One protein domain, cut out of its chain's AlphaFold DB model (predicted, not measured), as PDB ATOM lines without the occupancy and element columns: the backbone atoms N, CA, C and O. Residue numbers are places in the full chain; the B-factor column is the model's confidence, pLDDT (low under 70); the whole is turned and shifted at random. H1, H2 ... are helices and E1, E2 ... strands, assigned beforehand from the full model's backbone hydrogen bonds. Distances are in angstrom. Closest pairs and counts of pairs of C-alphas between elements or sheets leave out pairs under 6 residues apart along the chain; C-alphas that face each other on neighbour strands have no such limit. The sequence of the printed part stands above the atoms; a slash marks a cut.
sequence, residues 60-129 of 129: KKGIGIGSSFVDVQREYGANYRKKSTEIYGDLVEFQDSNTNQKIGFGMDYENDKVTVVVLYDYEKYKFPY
ATOM      1  N   LYS A  60      53.904 102.453 103.801       71.81
ATOM      2  CA  LYS A  60      53.152 101.498 102.967       71.81
ATOM      3  C   LYS A  60      51.693 101.316 103.406       71.81
ATOM      4  O   LYS A  60      50.905 100.798 102.626       71.81
ATOM      5  N   LYS A  61      51.357 101.710 104.638       79.75
ATOM      6  CA  LYS A  61      49.998 101.681 105.184       79.75
ATOM      7  C   LYS A  61      49.274 103.029 105.057       79.75
ATOM      8  O   LYS A  61      48.252 103.232 105.689       79.75
ATOM      9  N   GLY A  62      49.815 103.966 104.276       78.81
ATOM     10  CA  GLY A  62      49.178 105.258 104.015       78.81
ATOM     11  C   GLY A  62      49.311 106.284 105.141       78.81
ATOM     12  O   GLY A  62      48.740 107.358 105.026       78.81
ATOM     13  N   ILE A  63      50.076 105.993 106.198       84.00
ATOM     14  CA  ILE A  63      50.296 106.936 107.302       84.00
ATOM     15  C   ILE A  63      51.457 107.852 106.956       84.00
ATOM     16  O   ILE A  63      52.558 107.380 106.694       84.00
ATOM     17  N   GLY A  64      51.219 109.153 106.963       78.94
ATOM     18  CA  GLY A  64      52.223 110.169 106.683       78.94
ATOM     19  C   GLY A  64      52.222 111.274 107.723       78.94
ATOM     20  O   GLY A  64      51.462 111.247 108.691       78.94
ATOM     21  N   ILE A  65      53.053 112.280 107.480       78.44
ATOM     22  CA  ILE A  65      52.960 113.557 108.188       78.44
ATOM     23  C   ILE A  65      51.539 114.119 108.033       78.44
ATOM     24  O   ILE A  65      50.923 113.993 106.975       78.44
ATOM     25  N   GLY A  66      50.994 114.688 109.107       78.50
ATOM     26  CA  GLY A  66      49.630 115.219 109.138       78.50
ATOM     27  C   GLY A  66      48.529 114.176 109.364       78.50
ATOM     28  O   GLY A  66      47.385 114.560 109.577       78.50
ATOM     29  N   SER A  67      48.844 112.873 109.354       87.38
ATOM     30  CA  SER A  67      47.860 111.831 109.695       87.38
ATOM     31  C   SER A  67      47.432 111.938 111.159       87.38
ATOM     32  O   SER A  67      48.251 112.282 112.009       87.38
ATOM     33  N   SER A  68      46.175 111.609 111.460       93.12
ATOM     34  CA  SER A  68      45.665 111.639 112.837       93.12
ATOM     35  C   SER A  68      46.188 110.470 113.665       93.12
ATOM     36  O   SER A  68      46.554 109.417 113.125       93.12
ATOM     37  N   PHE A  69      46.159 110.593 114.994       94.12
ATOM     38  CA  PHE A  69      46.485 109.461 115.857       94.12
ATOM     39  C   PHE A  69      45.524 108.279 115.645       94.12
ATOM     40  O   PHE A  69      45.931 107.117 115.692       94.12
ATOM     41  N   VAL A  70      44.255 108.568 115.348       94.81
ATOM     42  CA  VAL A  70      43.239 107.549 115.053       94.81
ATOM     43  C   VAL A  70      43.597 106.755 113.797       94.81
ATOM     44  O   VAL A  70      43.472 105.529 113.796       94.81
ATOM     45  N   ASP A  71      44.086 107.415 112.747       94.38
ATOM     46  CA  ASP A  71      44.540 106.731 111.534       94.38
ATOM     47  C   ASP A  71      45.759 105.847 111.825       94.38
ATOM     48  O   ASP A  71      45.791 104.685 111.415       94.38
ATOM     49  N   VAL A  72      46.723 106.348 112.609       92.31
ATOM     50  CA  VAL A  72      47.888 105.562 113.054       92.31
ATOM     51  C   VAL A  72      47.431 104.289 113.775       92.31
ATOM     52  O   VAL A  72      47.877 103.192 113.433       92.31
ATOM     53  N   GLN A  73      46.509 104.407 114.735       94.62
ATOM     54  CA  GLN A  73      45.979 103.260 115.478       94.62
ATOM     55  C   GLN A  73      45.178 102.297 114.597       94.62
ATOM     56  O   GLN A  73      45.259 101.085 114.799       94.62
ATOM     57  N   ARG A  74      44.424 102.801 113.613       94.19
ATOM     58  CA  ARG A  74      43.678 101.957 112.670       94.19
ATOM     59  C   ARG A  74      44.618 101.066 111.858       94.19
ATOM     60  O   ARG A  74      44.351  99.877 111.712       94.19
ATOM     61  N   GLU A  75      45.723 101.623 111.372       93.25
ATOM     62  CA  GLU A  75      46.631 100.921 110.458       93.25
ATOM     63  C   GLU A  75      47.711 100.090 111.172       93.25
ATOM     64  O   GLU A  75      48.143  99.038 110.678       93.25
ATOM     65  N   TYR A  76      48.181 100.538 112.338       89.00
ATOM     66  CA  TYR A  76      49.254  99.882 113.096       89.00
ATOM     67  C   TYR A  76      48.774  99.158 114.360       89.00
ATOM     68  O   TYR A  76      49.517  98.348 114.916       89.00
ATOM     69  N   GLY A  77      47.522  99.364 114.762       90.69
ATOM     70  CA  GLY A  77      46.907  98.740 115.927       90.69
ATOM     71  C   GLY A  77      47.111  99.532 117.219       90.69
ATOM     72  O   GLY A  77      47.664 100.628 117.246       90.69
ATOM     73  N   ALA A  78      46.653  98.954 118.329       92.12
ATOM     74  CA  ALA A  78      46.710  99.587 119.649       92.12
ATOM     75  C   ALA A  78      47.933  99.169 120.490       92.12
ATOM     76  O   ALA A  78      48.110  99.666 121.599       92.12
ATOM     77  N   ASN A  79      48.775  98.257 119.990       92.00
ATOM     78  CA  ASN A  79      49.957  97.785 120.710       92.00
ATOM     79  C   ASN A  79      51.187  98.628 120.348       92.00
ATOM     80  O   ASN A  79      51.982  98.251 119.489       92.00
ATOM     81  N   TYR A  80      51.316  99.778 121.004       92.69
ATOM     82  CA  TYR A  80      52.439 100.699 120.849       92.69
ATOM     83  C   TYR A  80      53.028 101.083 122.202       92.69
ATOM     84  O   TYR A  80      52.397 100.956 123.254       92.69
ATOM     85  N   ARG A  81      54.255 101.592 122.170       92.25
ATOM     86  CA  ARG A  81      54.929 102.185 123.324       92.25
ATOM     87  C   ARG A  81      54.905 103.695 123.186       92.25
ATOM     88  O   ARG A  81      55.272 104.215 122.138       92.25
ATOM     89  N   LYS A  82      54.507 104.394 124.246       92.44
ATOM     90  CA  LYS A  82      54.682 105.846 124.335       92.44
ATOM     91  C   LYS A  82      56.071 106.164 124.869       92.44
ATOM     92  O   LYS A  82      56.523 105.515 125.815       92.44
ATOM     93  N   LYS A  83      56.723 107.159 124.282       85.75
ATOM     94  CA  LYS A  83      57.989 107.722 124.753       85.75
ATOM     95  C   LYS A  83      57.916 109.233 124.620       85.75
ATOM     96  O   LYS A  83      57.372 109.712 123.641       85.75
ATOM     97  N   SER A  84      58.490 109.951 125.572       81.56
ATOM     98  CA  SER A  84      58.848 111.351 125.366       81.56
ATOM     99  C   SER A  84      60.338 111.368 125.070       81.56
ATOM    100  O   SER A  84      61.111 110.797 125.842       81.56
ATOM    101  N   THR A  85      60.743 111.965 123.960       72.25
ATOM    102  CA  THR A  85      62.155 112.148 123.618       72.25
ATOM    103  C   THR A  85      62.465 113.635 123.522       72.25
ATOM    104  O   THR A  85      61.584 114.442 123.232       72.25
ATOM    105  N   GLU A  86      63.717 114.008 123.781       59.03
ATOM    106  CA  GLU A  86      64.151 115.406 123.658       59.03
ATOM    107  C   GLU A  86      64.095 115.891 122.202       59.03
ATOM    108  O   GLU A  86      63.854 117.068 121.957       59.03
ATOM    109  N   ILE A  87      64.277 114.973 121.245       60.28
ATOM    110  CA  ILE A  87      64.375 115.278 119.812       60.28
ATOM    111  C   ILE A  87      62.996 115.301 119.133       60.28
ATOM    112  O   ILE A  87      62.726 116.166 118.308       60.28
ATOM    113  N   TYR A  88      62.109 114.362 119.473       65.69
ATOM    114  CA  TYR A  88      60.843 114.123 118.759       65.69
ATOM    115  C   TYR A  88      59.602 114.456 119.588       65.69
ATOM    116  O   TYR A  88      58.482 114.299 119.100       65.69
ATOM    117  N   GLY A  89      59.781 114.874 120.844       74.00
ATOM    118  CA  GLY A  89      58.681 115.069 121.776       74.00
ATOM    119  C   GLY A  89      57.949 113.757 122.052       74.00
ATOM    120  O   GLY A  89      58.568 112.714 122.283       74.00
ATOM    121  N   ASP A  90      56.621 113.810 122.042       86.50
ATOM    122  CA  ASP A  90      55.785 112.638 122.261       86.50
ATOM    123  C   ASP A  90      55.788 111.701 121.047       86.50
ATOM    124  O   ASP A  90      55.240 112.000 119.991       86.50
ATOM    125  N   LEU A  91      56.346 110.509 121.223       86.75
ATOM    126  CA  LEU A  91      56.481 109.476 120.206       86.75
ATOM    127  C   LEU A  91      55.611 108.259 120.543       86.75
ATOM    128  O   LEU A  91      55.623 107.749 121.670       86.75
ATOM    129  N   VAL A  92      54.912 107.728 119.540       91.69
ATOM    130  CA  VAL A  92      54.298 106.394 119.579       91.69
ATOM    131  C   VAL A  92      55.100 105.427 118.714       91.69
ATOM    132  O   VAL A  92      55.242 105.602 117.508       91.69
ATOM    133  N   GLU A  93      55.663 104.402 119.346       90.31
ATOM    134  CA  GLU A  93      56.545 103.418 118.721       90.31
ATOM    135  C   GLU A  93      55.843 102.067 118.573       90.31
ATOM    136  O   GLU A  93      55.335 101.500 119.544       90.31
ATOM    137  N   PHE A  94      55.897 101.519 117.367       89.88
ATOM    138  CA  PHE A  94      55.465 100.172 117.028       89.88
ATOM    139  C   PHE A  94      56.681  99.318 116.698       89.88
ATOM    140  O   PHE A  94      57.645  99.803 116.111       89.88
ATOM    141  N   GLN A  95      56.624  98.036 117.042       85.81
ATOM    142  CA  GLN A  95      57.681  97.072 116.760       85.81
ATOM    143  C   GLN A  95      57.080  95.871 116.038       85.81
ATOM    144  O   GLN A  95      56.139  95.252 116.537       85.81
ATOM    145  N   ASP A  96      57.626  95.539 114.873       75.69
ATOM    146  CA  ASP A  96      57.295  94.307 114.173       75.69
ATOM    147  C   ASP A  96      57.933  93.126 114.916       75.69
ATOM    148  O   ASP A  96      59.143  93.092 115.145       75.69
ATOM    149  N   SER A  97      57.116  92.159 115.331       75.69
ATOM    150  CA  SER A  97      57.578  91.004 116.107       75.69
ATOM    151  C   SER A  97      58.369  89.989 115.282       75.69
ATOM    152  O   SER A  97      59.082  89.174 115.860       75.69
ATOM    153  N   ASN A  98      58.228  90.007 113.953       75.19
ATOM    154  CA  ASN A  98      58.884  89.069 113.047       75.19
ATOM    155  C   ASN A  98      60.245  89.598 112.590       75.19
ATOM    156  O   ASN A  98      61.194  88.827 112.497       75.19
ATOM    157  N   THR A  99      60.339  90.898 112.294       71.56
ATOM    158  CA  THR A  99      61.569  91.522 111.774       71.56
ATOM    159  C   THR A  99      62.336  92.322 112.817       71.56
ATOM    160  O   THR A  99      63.438  92.782 112.537       71.56
ATOM    161  N   ASN A 100      61.768  92.527 114.011       70.69
ATOM    162  CA  ASN A 100      62.324  93.376 115.066       70.69
ATOM    163  C   ASN A 100      62.524  94.854 114.656       70.69
ATOM    164  O   ASN A 100      63.104  95.641 115.410       70.69
ATOM    165  N   GLN A 101      62.029  95.248 113.479       70.62
ATOM    166  CA  GLN A 101      62.033  96.628 113.010       70.62
ATOM    167  C   GLN A 101      61.048  97.450 113.837       70.62
ATOM    168  O   GLN A 101      59.996  96.951 114.245       70.62
ATOM    169  N   LYS A 102      61.369  98.721 114.070       80.75
ATOM    170  CA  LYS A 102      60.466  99.649 114.744       80.75
ATOM    171  C   LYS A 102      60.130 100.823 113.852       80.75
ATOM    172  O   LYS A 102      60.911 101.226 112.996       80.75
ATOM    173  N   ILE A 103      58.957 101.380 114.084       82.38
ATOM    174  CA  ILE A 103      58.526 102.632 113.487       82.38
ATOM    175  C   ILE A 103      57.969 103.522 114.588       82.38
ATOM    176  O   ILE A 103      57.152 103.080 115.393       82.38
ATOM    177  N   GLY A 104      58.458 104.752 114.648       85.25
ATOM    178  CA  GLY A 104      57.996 105.794 115.546       85.25
ATOM    179  C   GLY A 104      57.196 106.832 114.778       85.25
ATOM    180  O   GLY A 104      57.589 107.228 113.683       85.25
ATOM    181  N   PHE A 105      56.100 107.291 115.367       86.19
ATOM    182  CA  PHE A 105      55.377 108.471 114.914       86.19
ATOM    183  C   PHE A 105      55.418 109.506 116.027       86.19
ATOM    184  O   PHE A 105      54.956 109.226 117.134       86.19
ATOM    185  N   GLY A 106      56.004 110.669 115.766       86.56
ATOM    186  CA  GLY A 106      55.906 111.787 116.699       86.56
ATOM    187  C   GLY A 106      54.555 112.447 116.541       86.56
ATOM    188  O   GLY A 106      54.053 112.570 115.423       86.56
ATOM    189  N   MET A 107      53.958 112.802 117.666       87.75
ATOM    190  CA  MET A 107      52.577 113.229 117.763       87.75
ATOM    191  C   MET A 107      52.510 114.629 118.356       87.75
ATOM    192  O   MET A 107      52.908 114.863 119.493       87.75
ATOM    193  N   ASP A 108      51.916 115.541 117.599       85.31
ATOM    194  CA  ASP A 108      51.364 116.783 118.121       85.31
ATOM    195  C   ASP A 108      49.928 116.484 118.560       85.31
ATOM    196  O   ASP A 108      48.996 116.510 117.752       85.31
ATOM    197  N   TYR A 109      49.764 116.105 119.831       84.25
ATOM    198  CA  TYR A 109      48.454 115.745 120.381       84.25
ATOM    199  C   TYR A 109      47.499 116.939 120.484       84.25
ATOM    200  O   TYR A 109      46.289 116.732 120.490       84.25
ATOM    201  N   GLU A 110      48.010 118.173 120.549       86.19
ATOM    202  CA  GLU A 110      47.164 119.372 120.575       86.19
ATOM    203  C   GLU A 110      46.447 119.573 119.237       86.19
ATOM    204  O   GLU A 110      45.289 119.985 119.209       86.19
ATOM    205  N   ASN A 111      47.123 119.244 118.133       84.69
ATOM    206  CA  ASN A 111      46.588 119.373 116.776       84.69
ATOM    207  C   ASN A 111      46.211 118.023 116.134       84.69
ATOM    208  O   ASN A 111      45.953 117.991 114.932       84.69
ATOM    209  N   ASP A 112      46.209 116.936 116.917       89.44
ATOM    210  CA  ASP A 112      45.977 115.538 116.508       89.44
ATOM    211  C   ASP A 112      46.644 115.169 115.178       89.44
ATOM    212  O   ASP A 112      45.989 114.787 114.205       89.44
ATOM    213  N   LYS A 113      47.970 115.314 115.116       87.69
ATOM    214  CA  LYS A 113      48.702 115.036 113.878       87.69
ATOM    215  C   LYS A 113      50.089 114.458 114.083       87.69
ATOM    216  O   LYS A 113      50.816 114.829 115.003       87.69
ATOM    217  N   VAL A 114      50.477 113.585 113.159       84.62
ATOM    218  CA  VAL A 114      51.843 113.081 113.031       84.62
ATOM    219  C   VAL A 114      52.765 114.212 112.570       84.62
ATOM    220  O   VAL A 114      52.517 114.841 111.538       84.62
ATOM    221  N   THR A 115      53.848 114.438 113.308       77.62
ATOM    222  CA  THR A 115      54.879 115.451 113.026       77.62
ATOM    223  C   THR A 115      56.224 114.854 112.637       77.62
ATOM    224  O   THR A 115      57.034 115.531 112.020       77.62
ATOM    225  N   VAL A 116      56.482 113.584 112.936       74.50
ATOM    226  CA  VAL A 116      57.700 112.896 112.487       74.50
ATOM    227  C   VAL A 116      57.416 111.420 112.249       74.50
ATOM    228  O   VAL A 116      56.594 110.827 112.947       74.50
ATOM    229  N   VAL A 117      58.091 110.821 111.263       77.12
ATOM    230  CA  VAL A 117      58.080 109.371 111.035       77.12
ATOM    231  C   VAL A 117      59.510 108.848 111.103       77.12
ATOM    232  O   VAL A 117      60.334 109.144 110.240       77.12
ATOM    233  N   VAL A 118      59.794 108.028 112.112       74.94
ATOM    234  CA  VAL A 118      61.122 107.451 112.362       74.94
ATOM    235  C   VAL A 118      61.096 105.961 112.048       74.94
ATOM    236  O   VAL A 118      60.262 105.239 112.590       74.94
ATOM    237  N   LEU A 119      61.991 105.463 111.192       72.50
ATOM    238  CA  LEU A 119      62.113 104.028 110.907       72.50
ATOM    239  C   LEU A 119      63.412 103.496 111.522       72.50
ATOM    240  O   LEU A 119      64.507 103.868 111.113       72.50
ATOM    241  N   TYR A 120      63.293 102.575 112.475       63.97
ATOM    242  CA  TYR A 120      64.430 101.888 113.078       63.97
ATOM    243  C   TYR A 120      64.542 100.473 112.511       63.97
ATOM    244  O   TYR A 120      63.697  99.613 112.768       63.97
ATOM    245  N   ASP A 121      65.619 100.193 111.789       58.16
ATOM    246  CA  ASP A 121      65.997  98.830 111.411       58.16
ATOM    247  C   ASP A 121      67.303  98.473 112.126       58.16
ATOM    248  O   ASP A 121      68.378  98.824 111.657       58.16
ATOM    249  N   TYR A 122      67.214  97.803 113.280       48.19
ATOM    250  CA  TYR A 122      68.374  97.514 114.137       48.19
ATOM    251  C   TYR A 122      69.391  96.544 113.521       48.19
ATOM    252  O   TYR A 122      70.531  96.506 113.982       48.19
ATOM    253  N   GLU A 123      69.009  95.756 112.510       46.47
ATOM    254  CA  GLU A 123      69.967  94.911 111.787       46.47
ATOM    255  C   GLU A 123      70.778  95.711 110.761       46.47
ATOM    256  O   GLU A 123      71.849  95.267 110.345       46.47
ATOM    257  N   LYS A 124      70.287  96.889 110.352       47.06
ATOM    258  CA  LYS A 124      70.900  97.695 109.290       47.06
ATOM    259  C   LYS A 124      71.427  99.054 109.735       47.06
ATOM    260  O   LYS A 124      72.401  99.502 109.141       47.06
ATOM    261  N   TYR A 125      70.846  99.676 110.761       44.31
ATOM    262  CA  TYR A 125      71.185 101.027 111.214       44.31
ATOM    263  C   TYR A 125      71.167 101.121 112.742       44.31
ATOM    264  O   TYR A 125      70.214 100.693 113.402       44.31
ATOM    265  N   LYS A 126      72.209 101.727 113.317       41.06
ATOM    266  CA  LYS A 126      72.238 102.128 114.728       41.06
ATOM    267  C   LYS A 126      71.967 103.625 114.807       41.06
ATOM    268  O   LYS A 126      72.896 104.417 114.766       41.06
ATOM    269  N   PHE A 127      70.705 104.016 114.954       44.09
ATOM    270  CA  PHE A 127      70.414 105.419 115.240       44.09
ATOM    271  C   PHE A 127      70.698 105.735 116.715       44.09
ATOM    272  O   PHE A 127      70.267 104.964 117.585       44.09
ATOM    273  N   PRO A 128      71.433 106.822 117.013       41.69
ATOM    274  CA  PRO A 128      71.553 107.320 118.373       41.69
ATOM    275  C   PRO A 128      70.168 107.765 118.867       41.69
ATOM    276  O   PRO A 128      69.395 108.363 118.119       41.69
ATOM    277  N   TYR A 129      69.850 107.362 120.097       40.91
ATOM    278  CA  TYR A 129      68.653 107.776 120.831       40.91
ATOM    279  C   TYR A 129      68.749 109.230 121.278       40.91
ATOM    280  O   TYR A 129      69.880 109.643 121.621       40.91
TER     281      TYR A 129
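AT A GLANCE: This is residues 60 to 129 of the 129 residues of an uncharacterized protein of Listeria cornellensis FSL F6-0969 (UniProt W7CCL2). A strongly twisted wall of four strands has one short helix, H1, over one face, running along the strands. The 70 printed residues hold H1, then E1 to E4, a meander, each strand the antiparallel neighbour of the one before, in sheet order E1 - E2 - E3 - E4. The class is mixed; the whole is compact, radius of gyration of the C-alphas 11.7 A, spanning 34 by 26 by 18 A.

HOW THE PARTS SIT: H1, residues 69 to 76, with every O i to N i+4 pair within hydrogen-bond range, lies over E3, residues 102 to 108, at a height of 9.1 A over the sheet. Within hydrogen-bond range, N 83 and O 91 are 2.9 A apart in the hairpin of E1, residues 81 to 85, and E2, residues 89 to 95; N 92 and O 105 are 2.8 A apart in the hairpin E2 and E3; N 104 and O 118 are 2.8 A apart in the hairpin E3 and E4, residues 113 to 120.

IN THESE COORDINATES: H1 begins at C-alpha 69 (46.485, 109.461, 115.857); E4, 20.5 A long, ends at C-alpha 120 (64.430, 101.888, 113.078).

THE WHOLE: The printed part has no cut and no long link; pLDDT is under 70 at residues 86 to 88 and 120 to 129.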